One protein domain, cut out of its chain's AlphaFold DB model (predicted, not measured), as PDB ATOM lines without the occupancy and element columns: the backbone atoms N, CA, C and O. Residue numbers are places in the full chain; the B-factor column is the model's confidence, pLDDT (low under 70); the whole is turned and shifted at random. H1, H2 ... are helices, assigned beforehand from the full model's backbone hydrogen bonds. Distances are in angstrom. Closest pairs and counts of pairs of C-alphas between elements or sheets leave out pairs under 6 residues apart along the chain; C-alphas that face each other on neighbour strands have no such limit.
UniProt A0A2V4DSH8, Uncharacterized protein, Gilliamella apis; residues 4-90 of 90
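This is residues 4 to 90 of the 90 residues of an uncharacterized protein of Gilliamella apis (UniProt A0A2V4DSH8). A very long helix, H1, makes the length; its residues 4 to 27 stick out, H3 folds back across the rest, and short H2 sits at the turn. The printed part, 87 residues, is all helix, H1, H2, H3 in order. It is an extended rod, 71 by 23 by 19 A, radius of gyration of the C-alphas 21.2 A.

H1, residues 4 to 43, touches H3, residues 66 to 89, with residues 28 to 43 alone, opposite ways at a steep tilt of 52 degrees; look at the closest C-alphas, Ala 36 and Cys 77, 5.0 A apart. H2, residues 48 to 58, only just touches residues 66 to 69 of H3, with 3 pairs of C-alphas within 8 A, the closest Ile 52 and Tyr 69, 6.9 A. Every helix O i to N i+4 pair is within hydrogen-bond range.

Find C-alpha 4 at (242.673, 254.997, 258.858); H1 runs 58.7 A from there, and H3 34.2 A to C-alpha 89 at (223.919, 229.597, 235.908).

The printed part has no cut and no long link; pLDDT is under 70 at residues 6 to 7.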
ATOM      1  N   GLN A   4     243.107 254.274 260.048       70.38
ATOM      2  CA  GLN A   4     242.673 254.997 258.858       70.38
ATOM      3  C   GLN A   4     242.824 254.166 257.573       70.38
ATOM      4  O   GLN A   4     241.879 254.051 256.804       70.38
ATOM      5  N   ARG A   5     243.953 253.462 257.413       70.06
ATOM      6  CA  ARG A   5     244.218 252.604 256.247       70.06
ATOM      7  C   ARG A   5     243.332 251.352 256.221       70.06
ATOM      8  O   ARG A   5     243.040 250.819 255.159       70.06
ATOM      9  N   VAL A   6     242.906 250.866 257.389       69.25
ATOM     10  CA  VAL A   6     241.969 249.732 257.496       69.25
ATOM     11  C   VAL A   6     240.554 250.160 257.101       69.25
ATOM     12  O   VAL A   6     239.875 249.419 256.397       69.25
ATOM     13  N   VAL A   7     240.132 251.358 257.515       65.56
ATOM     14  CA  VAL A   7     238.831 251.941 257.150       65.56
ATOM     15  C   VAL A   7     238.766 252.235 255.647       65.56
ATOM     16  O   VAL A   7     237.810 251.824 254.995       65.56
ATOM     17  N   GLU A   8     239.803 252.852 255.076       71.25
ATOM     18  CA  GLU A   8     239.918 253.108 253.629       71.25
ATOM     19  C   GLU A   8     239.834 251.809 252.811       71.25
ATOM     20  O   GLU A   8     238.993 251.696 251.919       71.25
ATOM     21  N   ASN A   9     240.605 250.783 253.188       77.88
ATOM     22  CA  ASN A   9     240.562 249.477 252.525       77.88
ATOM     23  C   ASN A   9     239.193 248.790 252.659       77.88
ATOM     24  O   ASN A   9     238.787 248.031 251.779       77.88
ATOM     25  N   TRP A  10     238.478 248.983 253.771       79.00
ATOM     26  CA  TRP A  10     237.149 248.398 253.951       79.00
ATOM     27  C   TRP A  10     236.110 249.067 253.044       79.00
ATOM     28  O   TRP A  10     235.323 248.364 252.409       79.00
ATOM     29  N   HIS A  11     236.148 250.398 252.920       76.88
ATOM     30  CA  HIS A  11     235.285 251.137 251.997       76.88
ATOM     31  C   HIS A  11     235.562 250.783 250.534       76.88
ATOM     32  O   HIS A  11     234.618 250.540 249.785       76.88
ATOM     33  N   GLU A  12     236.834 250.677 250.146       83.69
ATOM     34  CA  GLU A  12     237.228 250.236 248.806       83.69
ATOM     35  C   GLU A  12     236.710 248.820 248.513       83.69
ATOM     36  O   GLU A  12     236.068 248.584 247.493       83.69
ATOM     37  N   ASN A  13     236.881 247.882 249.450       83.12
ATOM     38  CA  ASN A  13     236.357 246.525 249.294       83.12
ATOM     39  C   ASN A  13     234.826 246.481 249.198       83.12
ATOM     40  O   ASN A  13     234.285 245.685 248.430       83.12
ATOM     41  N   ALA A  14     234.116 247.303 249.975       81.00
ATOM     42  CA  ALA A  14     232.662 247.397 249.903       81.00
ATOM     43  C   ALA A  14     232.205 247.937 248.540       81.00
ATOM     44  O   ALA A  14     231.297 247.370 247.932       81.00
ATOM     45  N   TYR A  15     232.883 248.966 248.033       79.81
ATOM     46  CA  TYR A  15     232.627 249.531 246.712       79.81
ATOM     47  C   TYR A  15     232.896 248.518 245.589       79.81
ATOM     48  O   TYR A  15     232.030 248.297 244.747       79.81
ATOM     49  N   CYS A  16     234.036 247.822 245.612       80.75
ATOM     50  CA  CYS A  16     234.360 246.793 244.620       80.75
ATOM     51  C   CYS A  16     233.348 245.636 244.630       80.75
ATOM     52  O   CYS A  16     232.973 245.132 243.576       80.75
ATOM     53  N   ARG A  17     232.860 245.221 245.808       83.38
ATOM     54  CA  ARG A  17     231.790 244.212 245.907       83.38
ATOM     55  C   ARG A  17     230.476 244.709 245.321       83.38
ATOM     56  O   ARG A  17     229.794 243.939 244.658       83.38
ATOM     57  N   MET A  18     230.131 245.967 245.575       86.12
ATOM     58  CA  MET A  18     228.936 246.587 245.018       86.12
ATOM     59  C   MET A  18     229.008 246.623 243.486       86.12
ATOM     60  O   MET A  18     228.080 246.142 242.844       86.12
ATOM     61  N   MET A  19     230.118 247.095 242.906       82.69
ATOM     62  CA  MET A  19     230.289 247.130 241.446       82.69
ATOM     63  C   MET A  19     230.278 245.732 240.828       82.69
ATOM     64  O   MET A  19     229.539 245.503 239.882       82.69
ATOM     65  N   ASN A  20     230.980 244.762 241.422       79.94
ATOM     66  CA  ASN A  20     230.941 243.375 240.944       79.94
ATOM     67  C   ASN A  20     229.530 242.763 240.995       79.94
ATOM     68  O   ASN A  20     229.209 241.890 240.194       79.94
ATOM     69  N   ASN A  21     228.702 243.154 241.967       82.88
ATOM     70  CA  ASN A  21     227.318 242.693 242.037       82.88
ATOM     71  C   ASN A  21     226.454 243.351 240.957       82.88
ATOM     72  O   ASN A  21     225.654 242.646 240.350       82.88
ATOM     73  N   PHE A  22     226.642 244.650 240.698       82.81
ATOM     74  CA  PHE A  22     225.968 245.343 239.597       82.81
ATOM     75  C   PHE A  22     226.332 244.730 238.246       82.81
ATOM     76  O   PHE A  22     225.437 244.328 237.519       82.81
ATOM     77  N   GLU A  23     227.617 244.522 237.961       82.25
ATOM     78  CA  GLU A  23     228.060 243.912 236.698       82.25
ATOM     79  C   GLU A  23     227.485 242.502 236.488       82.25
ATOM     80  O   GLU A  23     227.129 242.121 235.376       82.25
ATOM     81  N   LYS A  24     227.364 241.705 237.560       82.25
ATOM     82  CA  LYS A  24     226.720 240.384 237.493       82.25
ATOM     83  C   LYS A  24     225.220 240.469 237.256       82.25
ATOM     84  O   LYS A  24     224.670 239.575 236.617       82.25
ATOM     85  N   GLN A  25     224.567 241.481 237.818       84.31
ATOM     86  CA  GLN A  25     223.146 241.712 237.610       84.31
ATOM     87  C   GLN A  25     222.885 242.173 236.174       84.31
ATOM     88  O   GLN A  25     222.046 241.572 235.517       84.31
ATOM     89  N   ASP A  26     223.679 243.109 235.658       88.06
ATOM     90  CA  ASP A  26     223.601 243.557 234.265       88.06
ATOM     91  C   ASP A  26     223.804 242.378 233.303       88.06
ATOM     92  O   ASP A  26     222.987 242.141 232.423       88.06
ATOM     93  N   ALA A  27     224.828 241.545 233.530       90.06
ATOM     94  CA  ALA A  27     225.069 240.365 232.698       90.06
ATOM     95  C   ALA A  27     223.934 239.324 232.765       90.06
ATOM     96  O   ALA A  27     223.674 238.627 231.780       90.06
ATOM     97  N   ARG A  28     223.273 239.187 233.923       90.81
ATOM     98  CA  ARG A  28     222.082 238.339 234.073       90.81
ATOM     99  C   ARG A  28     220.924 238.906 233.257       90.81
ATOM    100  O   ARG A  28     220.300 238.160 232.506       90.81
ATOM    101  N   ASP A  29     220.638 240.187 233.437       91.88
ATOM    102  CA  ASP A  29     219.478 240.841 232.845       91.88
ATOM    103  C   ASP A  29     219.632 240.915 231.312       91.88
ATOM    104  O   ASP A  29     218.699 240.549 230.599       91.88
ATOM    105  N   ASP A  30     220.835 241.198 230.798       94.00
ATOM    106  CA  ASP A  30     221.164 241.144 229.363       94.00
ATOM    107  C   ASP A  30     220.952 239.745 228.760       94.00
ATOM    108  O   ASP A  30     220.441 239.595 227.646       94.00
ATOM    109  N   TRP A  31     221.345 238.691 229.487       95.44
ATOM    110  CA  TRP A  31     221.148 237.318 229.025       95.44
ATOM    111  C   TRP A  31     219.660 236.962 228.954       95.44
ATOM    112  O   TRP A  31     219.215 236.361 227.972       95.44
ATOM    113  N   ILE A  32     218.893 237.335 229.985       93.81
ATOM    114  CA  ILE A  32     217.448 237.088 230.055       93.81
ATOM    115  C   ILE A  32     216.737 237.836 228.928       93.81
ATOM    116  O   ILE A  32     215.940 237.218 228.226       93.81
ATOM    117  N   GLU A  33     217.067 239.110 228.711       94.94
ATOM    118  CA  GLU A  33     216.512 239.934 227.634       94.94
ATOM    119  C   GLU A  33     216.764 239.290 226.266       94.94
ATOM    120  O   GLU A  33     215.827 238.999 225.521       94.94
ATOM    121  N   SER A  34     218.024 238.954 225.966       95.75
ATOM    122  CA  SER A  34     218.378 238.327 224.689       95.75
ATOM    123  C   SER A  34     217.652 236.999 224.474       95.75
ATOM    124  O   SER A  34     217.290 236.674 223.339       95.75
ATOM    125  N   ARG A  35     217.460 236.207 225.534       95.19
ATOM    126  CA  ARG A  35     216.757 234.926 225.451       95.19
ATOM    127  C   ARG A  35     215.250 235.116 225.283       95.19
ATOM    128  O   ARG A  35     214.640 234.401 224.489       95.19
ATOM    129  N   ALA A  36     214.653 236.066 225.996       94.75
ATOM    130  CA  ALA A  36     213.239 236.396 225.881       94.75
ATOM    131  C   ALA A  36     212.908 236.903 224.470       94.75
ATOM    132  O   ALA A  36     211.959 236.411 223.863       94.75
ATOM    133  N   GLU A  37     213.727 237.793 223.899       94.31
ATOM    134  CA  GLU A  37     213.555 238.266 222.521       94.31
ATOM    135  C   GLU A  37     213.584 237.123 221.495       94.31
ATOM    136  O   GLU A  37     212.787 237.104 220.555       94.31
ATOM    137  N   GLU A  38     214.492 236.155 221.659       93.88
ATOM    138  CA  GLU A  38     214.565 234.977 220.790       93.88
ATOM    139  C   GLU A  38     213.269 234.157 220.860       93.88
ATOM    140  O   GLU A  38     212.710 233.777 219.828       93.88
ATOM    141  N   LEU A  39     212.763 233.912 222.073       92.88
ATOM    142  CA  LEU A  39     211.514 233.183 222.291       92.88
ATOM    143  C   LEU A  39     210.317 233.929 221.691       92.88
ATOM    144  O   LEU A  39     209.532 233.316 220.971       92.88
ATOM    145  N   ILE A  40     210.218 235.243 221.903       92.62
ATOM    146  CA  ILE A  40     209.148 236.084 221.347       92.62
ATOM    147  C   ILE A  40     209.153 236.025 219.817       92.62
ATOM    148  O   ILE A  40     208.100 235.851 219.202       92.62
ATOM    149  N   ARG A  41     210.326 236.101 219.175       90.75
ATOM    150  CA  ARG A  41     210.430 235.978 217.710       90.75
ATOM    151  C   ARG A  41     209.926 234.630 217.200       90.75
ATOM    152  O   ARG A  41     209.337 234.587 216.126       90.75
ATOM    153  N   ASN A  42     210.107 233.554 217.965       87.75
ATOM    154  CA  ASN A  42     209.581 232.234 217.610       87.75
ATOM    155  C   ASN A  42     208.050 232.138 217.747       87.75
ATOM    156  O   ASN A  42     207.447 231.264 217.127       87.75
ATOM    157  N   PHE A  43     207.427 233.017 218.538       82.69
ATOM    158  CA  PHE A  43     205.970 233.110 218.665       82.69
ATOM    159  C   PHE A  43     205.309 233.941 217.565       82.69
ATOM    160  O   PHE A  43     204.103 233.806 217.378       82.69
ATOM    161  N   ALA A  44     206.061 234.760 216.824       76.69
ATOM    162  CA  ALA A  44     205.502 235.576 215.752       76.69
ATOM    163  C   ALA A  44     204.837 234.691 214.679       76.69
ATOM    164  O   ALA A  44     205.507 233.926 213.980       76.69
ATOM    165  N   ASN A  45     203.513 234.791 214.550       77.31
ATOM    166  CA  ASN A  45     202.713 234.001 213.619       77.31
ATOM    167  C   ASN A  45     201.619 234.868 212.981       77.31
ATOM    168  O   ASN A  45     200.948 235.651 213.645       77.31
ATOM    169  N   ASP A  46     201.365 234.669 211.689       81.00
ATOM    170  CA  ASP A  46     200.310 235.377 210.950       81.00
ATOM    171  C   ASP A  46     198.883 235.020 211.427       81.00
ATOM    172  O   ASP A  46     197.900 235.647 211.025       81.00
ATOM    173  N   ASN A  47     198.743 233.997 212.277       83.62
ATOM    174  CA  ASN A  47     197.459 233.437 212.706       83.62
ATOM    175  C   ASN A  47     197.105 233.678 214.184       83.62
ATOM    176  O   ASN A  47     196.213 233.002 214.703       83.62
ATOM    177  N   ASP A  48     197.728 234.647 214.861       85.06
ATOM    178  CA  ASP A  48     197.447 234.962 216.276       85.06
ATOM    179  C   ASP A  48     195.958 235.225 216.549       85.06
ATOM    180  O   ASP A  48     195.411 234.826 217.579       85.06
ATOM    181  N   TRP A  49     195.248 235.797 215.573       86.00
ATOM    182  CA  TRP A  49     193.806 236.026 215.653       86.00
ATOM    183  C   TRP A  49     192.998 234.733 215.878       86.00
ATOM    184  O   TRP A  49     192.004 234.755 216.603       86.00
ATOM    185  N   GLN A  50     193.420 233.597 215.308       88.12
ATOM    186  CA  GLN A  50     192.746 232.306 215.503       88.12
ATOM    187  C   GLN A  50     192.965 231.783 216.920       88.12
ATOM    188  O   GLN A  50     192.050 231.227 217.529       88.12
ATOM    189  N   ILE A  51     194.174 231.978 217.451       87.69
ATOM    190  CA  ILE A  51     194.529 231.576 218.811       87.69
ATOM    191  C   ILE A  51     193.718 232.398 219.813       87.69
ATOM    192  O   ILE A  51     193.117 231.828 220.723       87.69
ATOM    193  N   ILE A  52     193.616 233.712 219.602       88.12
ATOM    194  CA  ILE A  52     192.798 234.608 220.427       88.12
ATOM    195  C   ILE A  52     191.330 234.161 220.435       88.12
ATOM    196  O   ILE A  52     190.731 234.052 221.504       88.12
ATOM    197  N   GLU A  53     190.741 233.846 219.278       87.75
ATOM    198  CA  GLU A  53     189.349 233.371 219.211       87.75
ATOM    199  C   GLU A  53     189.149 232.029 219.932       87.75
ATOM    200  O   GLU A  53     188.189 231.860 220.689       87.75
ATOM    201  N   LEU A  54     190.082 231.086 219.776       90.56
ATOM    202  CA  LEU A  54     190.048 229.822 220.512       90.56
ATOM    203  C   LEU A  54     190.143 230.037 222.028       90.56
ATOM    204  O   LEU A  54     189.428 229.374 222.783       90.56
ATOM    205  N   LEU A  55     190.983 230.974 222.476       88.88
ATOM    206  CA  LEU A  55     191.118 231.336 223.887       88.88
ATOM    207  C   LEU A  55     189.836 231.966 224.432       88.88
ATOM    208  O   LEU A  55     189.385 231.562 225.504       88.88
ATOM    209  N   LYS A  56     189.200 232.881 223.689       91.69
ATOM    210  CA  LYS A  56     187.906 233.471 224.077       91.69
ATOM    211  C   LYS A  56     186.840 232.407 224.299       91.69
ATOM    212  O   LYS A  56     186.112 232.459 225.288       91.69
ATOM    213  N   ILE A  57     186.763 231.429 223.393       92.00
ATOM    214  CA  ILE A  57     185.813 230.315 223.493       92.00
ATOM    215  C   ILE A  57     186.140 229.445 224.709       92.00
ATOM    216  O   ILE A  57     185.252 229.132 225.496       92.00
ATOM    217  N   LYS A  58     187.408 229.050 224.875       91.88
ATOM    218  CA  LYS A  58     187.835 228.130 225.941       91.88
ATOM    219  C   LYS A  58     187.728 228.718 227.340       91.88
ATOM    220  O   LYS A  58     187.429 227.978 228.271       91.88
ATOM    221  N   LEU A  59     188.008 230.007 227.480       89.69
ATOM    222  CA  LEU A  59     187.982 230.717 228.757       89.69
ATOM    223  C   LEU A  59     186.636 231.402 229.015       89.69
ATOM    224  O   LEU A  59     186.506 232.110 230.009       89.69
ATOM    225  N   GLU A  60     185.661 231.225 228.115       90.38
ATOM    226  CA  GLU A  60     184.338 231.864 228.162       90.38
ATOM    227  C   GLU A  60     184.417 233.392 228.370       90.38
ATOM    228  O   GLU A  60     183.515 234.026 228.919       90.38
ATOM    229  N   SER A  61     185.511 234.004 227.909       83.94
ATOM    230  CA  SER A  61     185.848 235.401 228.159       83.94
ATOM    231  C   SER A  61     185.908 236.167 226.851       83.94
ATOM    232  O   SER A  61     186.730 235.894 225.981       83.94
ATOM    233  N   LYS A  62     185.053 237.181 226.727       82.06
ATOM    234  CA  LYS A  62     185.061 238.097 225.577       82.06
ATOM    235  C   LYS A  62     186.105 239.204 225.700       82.06
ATOM    236  O   LYS A  62     186.289 239.953 224.747       82.06
ATOM    237  N   ASN A  63     186.763 239.301 226.852       88.75
ATOM    238  CA  ASN A  63     187.683 240.388 227.165       88.75
ATOM    239  C   ASN A  63     189.110 240.114 226.690       88.75
ATOM    240  O   ASN A  63     189.961 240.963 226.883       88.75
ATOM    241  N   ILE A  64     189.394 238.941 226.117       87.75
ATOM    242  CA  ILE A  64     190.718 238.643 225.570       87.75
ATOM    243  C   ILE A  64     190.835 239.358 224.232       87.75
ATOM    244  O   ILE A  64     190.104 239.044 223.296       87.75
ATOM    245  N   ASP A  65     191.746 240.306 224.126       88.69
ATOM    246  CA  ASP A  65     192.087 240.966 222.875       88.69
ATOM    247  C   ASP A  65     193.560 240.725 222.525       88.69
ATOM    248  O   ASP A  65     194.269 239.964 223.191       88.69
ATOM    249  N   ALA A  66     194.003 241.329 221.424       88.50
ATOM    250  CA  ALA A  66     195.376 241.194 220.963       88.50
ATOM    251  C   ALA A  66     196.388 241.783 221.955       88.50
ATOM    252  O   ALA A  66     197.498 241.274 222.048       88.50
ATOM    253  N   GLU A  67     196.020 242.817 222.713       91.25
ATOM    254  CA  GLU A  67     196.915 243.442 223.687       91.25
ATOM    255  C   GLU A  67     197.173 242.494 224.861       91.25
ATOM    256  O   GLU A  67     198.325 242.201 225.179       91.25
ATOM    257  N   ILE A  68     196.110 241.921 225.429       91.06
ATOM    258  CA  ILE A  68     196.211 240.933 226.511       91.06
ATOM    259  C   ILE A  68     196.967 239.685 226.046       91.06
ATOM    260  O   ILE A  68     197.785 239.143 226.789       91.06
ATOM    261  N   TYR A  69     196.710 239.225 224.821       90.69
ATOM    262  CA  TYR A  69     197.413 238.077 224.256       90.69
ATOM    263  C   TYR A  69     198.911 238.346 224.063       90.69
ATOM    264  O   TYR A  69     199.738 237.520 224.447       90.69
ATOM    265  N   ASN A  70     199.270 239.516 223.534       90.81
ATOM    266  CA  ASN A  70     200.667 239.898 223.350       90.81
ATOM    267  C   ASN A  70     201.390 240.031 224.691       90.81
ATOM    268  O   ASN A  70     202.501 239.522 224.831       90.81
ATOM    269  N   GLN A  71     200.751 240.642 225.694       92.12
ATOM    270  CA  GLN A  71     201.318 240.724 227.040       92.12
ATOM    271  C   GLN A  71     201.550 239.328 227.628       92.12
ATOM    272  O   GLN A  71     202.612 239.058 228.177       92.12
ATOM    273  N   PHE A  72     200.597 238.412 227.442       91.44
ATOM    274  CA  PHE A  72     200.737 237.031 227.892       91.44
ATOM    275  C   PHE A  72     201.928 236.310 227.240       91.44
ATOM    276  O   PHE A  72     202.654 235.590 227.929       91.44
ATOM    277  N   ILE A  73     202.160 236.507 225.936       92.12
ATOM    278  CA  ILE A  73     203.344 235.958 225.253       92.12
ATOM    279  C   ILE A  73     204.622 236.521 225.869       92.12
ATOM    280  O   ILE A  73     205.527 235.747 226.186       92.12
ATOM    281  N   VAL A  74     204.695 237.844 226.036       93.94
ATOM    282  CA  VAL A  74     205.857 238.520 226.625       93.94
ATOM    283  C   VAL A  74     206.144 237.945 228.013       93.94
ATOM    284  O   VAL A  74     207.239 237.434 228.244       93.94
ATOM    285  N   ASP A  75     205.146 237.913 228.895       94.44
ATOM    286  CA  ASP A  75     205.290 237.433 230.272       94.44
ATOM    287  C   ASP A  75     205.791 235.983 230.336       94.44
ATOM    288  O   ASP A  75     206.677 235.652 231.132       94.44
ATOM    289  N   ILE A  76     205.262 235.102 229.478       94.69
ATOM    290  CA  ILE A  76     205.715 233.707 229.397       94.69
ATOM    291  C   ILE A  76     207.149 233.610 228.887       94.69
ATOM    292  O   ILE A  76     207.926 232.822 229.428       94.69
ATOM    293  N   CYS A  77     207.517 234.385 227.866       95.19
ATOM    294  CA  CYS A  77     208.864 234.339 227.303       95.19
ATOM    295  C   CYS A  77     209.912 234.803 228.319       95.19
ATOM    296  O   CYS A  77     210.930 234.131 228.479       95.19
ATOM    297  N   TYR A  78     209.636 235.877 229.067       95.88
ATOM    298  CA  TYR A  78     210.511 236.320 230.157       95.88
ATOM    299  C   TYR A  78     210.562 235.307 231.301       95.88
ATOM    300  O   TYR A  78     211.650 234.969 231.760       95.88
ATOM    301  N   SER A  79     209.421 234.742 231.711       94.81
ATOM    302  CA  SER A  79     209.392 233.705 232.755       94.81
ATOM    303  C   SER A  79     210.220 232.476 232.365       94.81
ATOM    304  O   SER A  79     210.938 231.904 233.187       94.81
ATOM    305  N   GLN A  80     210.146 232.067 231.095       94.56
ATOM    306  CA  GLN A  80     210.934 230.956 230.573       94.56
ATOM    307  C   GLN A  80     212.423 231.307 230.489       94.56
ATOM    308  O   GLN A  80     213.256 230.474 230.841       94.56
ATOM    309  N   ALA A  81     212.767 232.522 230.060       94.75
ATOM    310  CA  ALA A  81     214.146 232.992 230.042       94.75
ATOM    311  C   ALA A  81     214.745 233.012 231.460       94.75
ATOM    312  O   ALA A  81     215.835 232.487 231.667       94.75
ATOM    313  N   GLU A  82     214.016 233.496 232.468       94.06
ATOM    314  CA  GLU A  82     214.467 233.426 233.864       94.06
ATOM    315  C   GLU A  82     214.676 231.986 234.341       94.06
ATOM    316  O   GLU A  82     215.679 231.680 234.993       94.06
ATOM    317  N   PHE A  83     213.752 231.081 234.009       94.88
ATOM    318  CA  PHE A  83     213.890 229.667 234.339       94.88
ATOM    319  C   PHE A  83     215.136 229.044 233.692       94.88
ATOM    320  O   PHE A  83     215.895 228.342 234.365       94.88
ATOM    321  N   ASP A  84     215.375 229.325 232.408       93.31
ATOM    322  CA  ASP A  84     216.543 228.835 231.677       93.31
ATOM    323  C   ASP A  84     217.846 229.402 232.268       93.31
ATOM    324  O   ASP A  84     218.822 228.661 232.414       93.31
ATOM    325  N   PHE A  85     217.867 230.683 232.658       93.75
ATOM    326  CA  PHE A  85     219.025 231.293 233.317       93.75
ATOM    327  C   PHE A  85     219.334 230.578 234.632       93.75
ATOM    328  O   PHE A  85     220.448 230.099 234.843       93.75
ATOM    329  N   ASN A  86     218.323 230.446 235.494       91.88
ATOM    330  CA  ASN A  86     218.473 229.818 236.802       91.88
ATOM    331  C   ASN A  86     218.927 228.360 236.683       91.88
ATOM    332  O   ASN A  86     219.700 227.894 237.502       91.88
ATOM    333  N   LYS A  87     218.494 227.633 235.651       92.69
ATOM    334  CA  LYS A  87     218.934 226.253 235.417       92.69
ATOM    335  C   LYS A  87     220.395 226.146 234.964       92.69
ATOM    336  O   LYS A  87     221.038 225.133 235.230       92.69
ATOM    337  N   ASN A  88     220.887 227.128 234.213       86.44
ATOM    338  CA  ASN A  88     222.201 227.062 233.571       86.44
ATOM    339  C   ASN A  88     223.309 227.756 234.378       86.44
ATOM    340  O   ASN A  88     224.480 227.424 234.194       86.44
ATOM    341  N   PHE A  89     222.957 228.712 235.243       82.12
ATOM    342  CA  PHE A  89     223.919 229.597 235.908       82.12
ATOM    343  C   PHE A  89     223.777 229.677 237.437       82.12
ATOM    344  O   PHE A  89     224.643 230.286 238.071       82.12
ATOM    345  N   ILE A  90     222.737 229.074 238.032       73.56
ATOM    346  CA  ILE A  90     222.540 228.964 239.491       73.56
ATOM    347  C   ILE A  90     222.633 227.497 239.909       73.56
ATOM    348  O   ILE A  90     223.356 227.228 240.894       73.56
TER     349      ILE A  90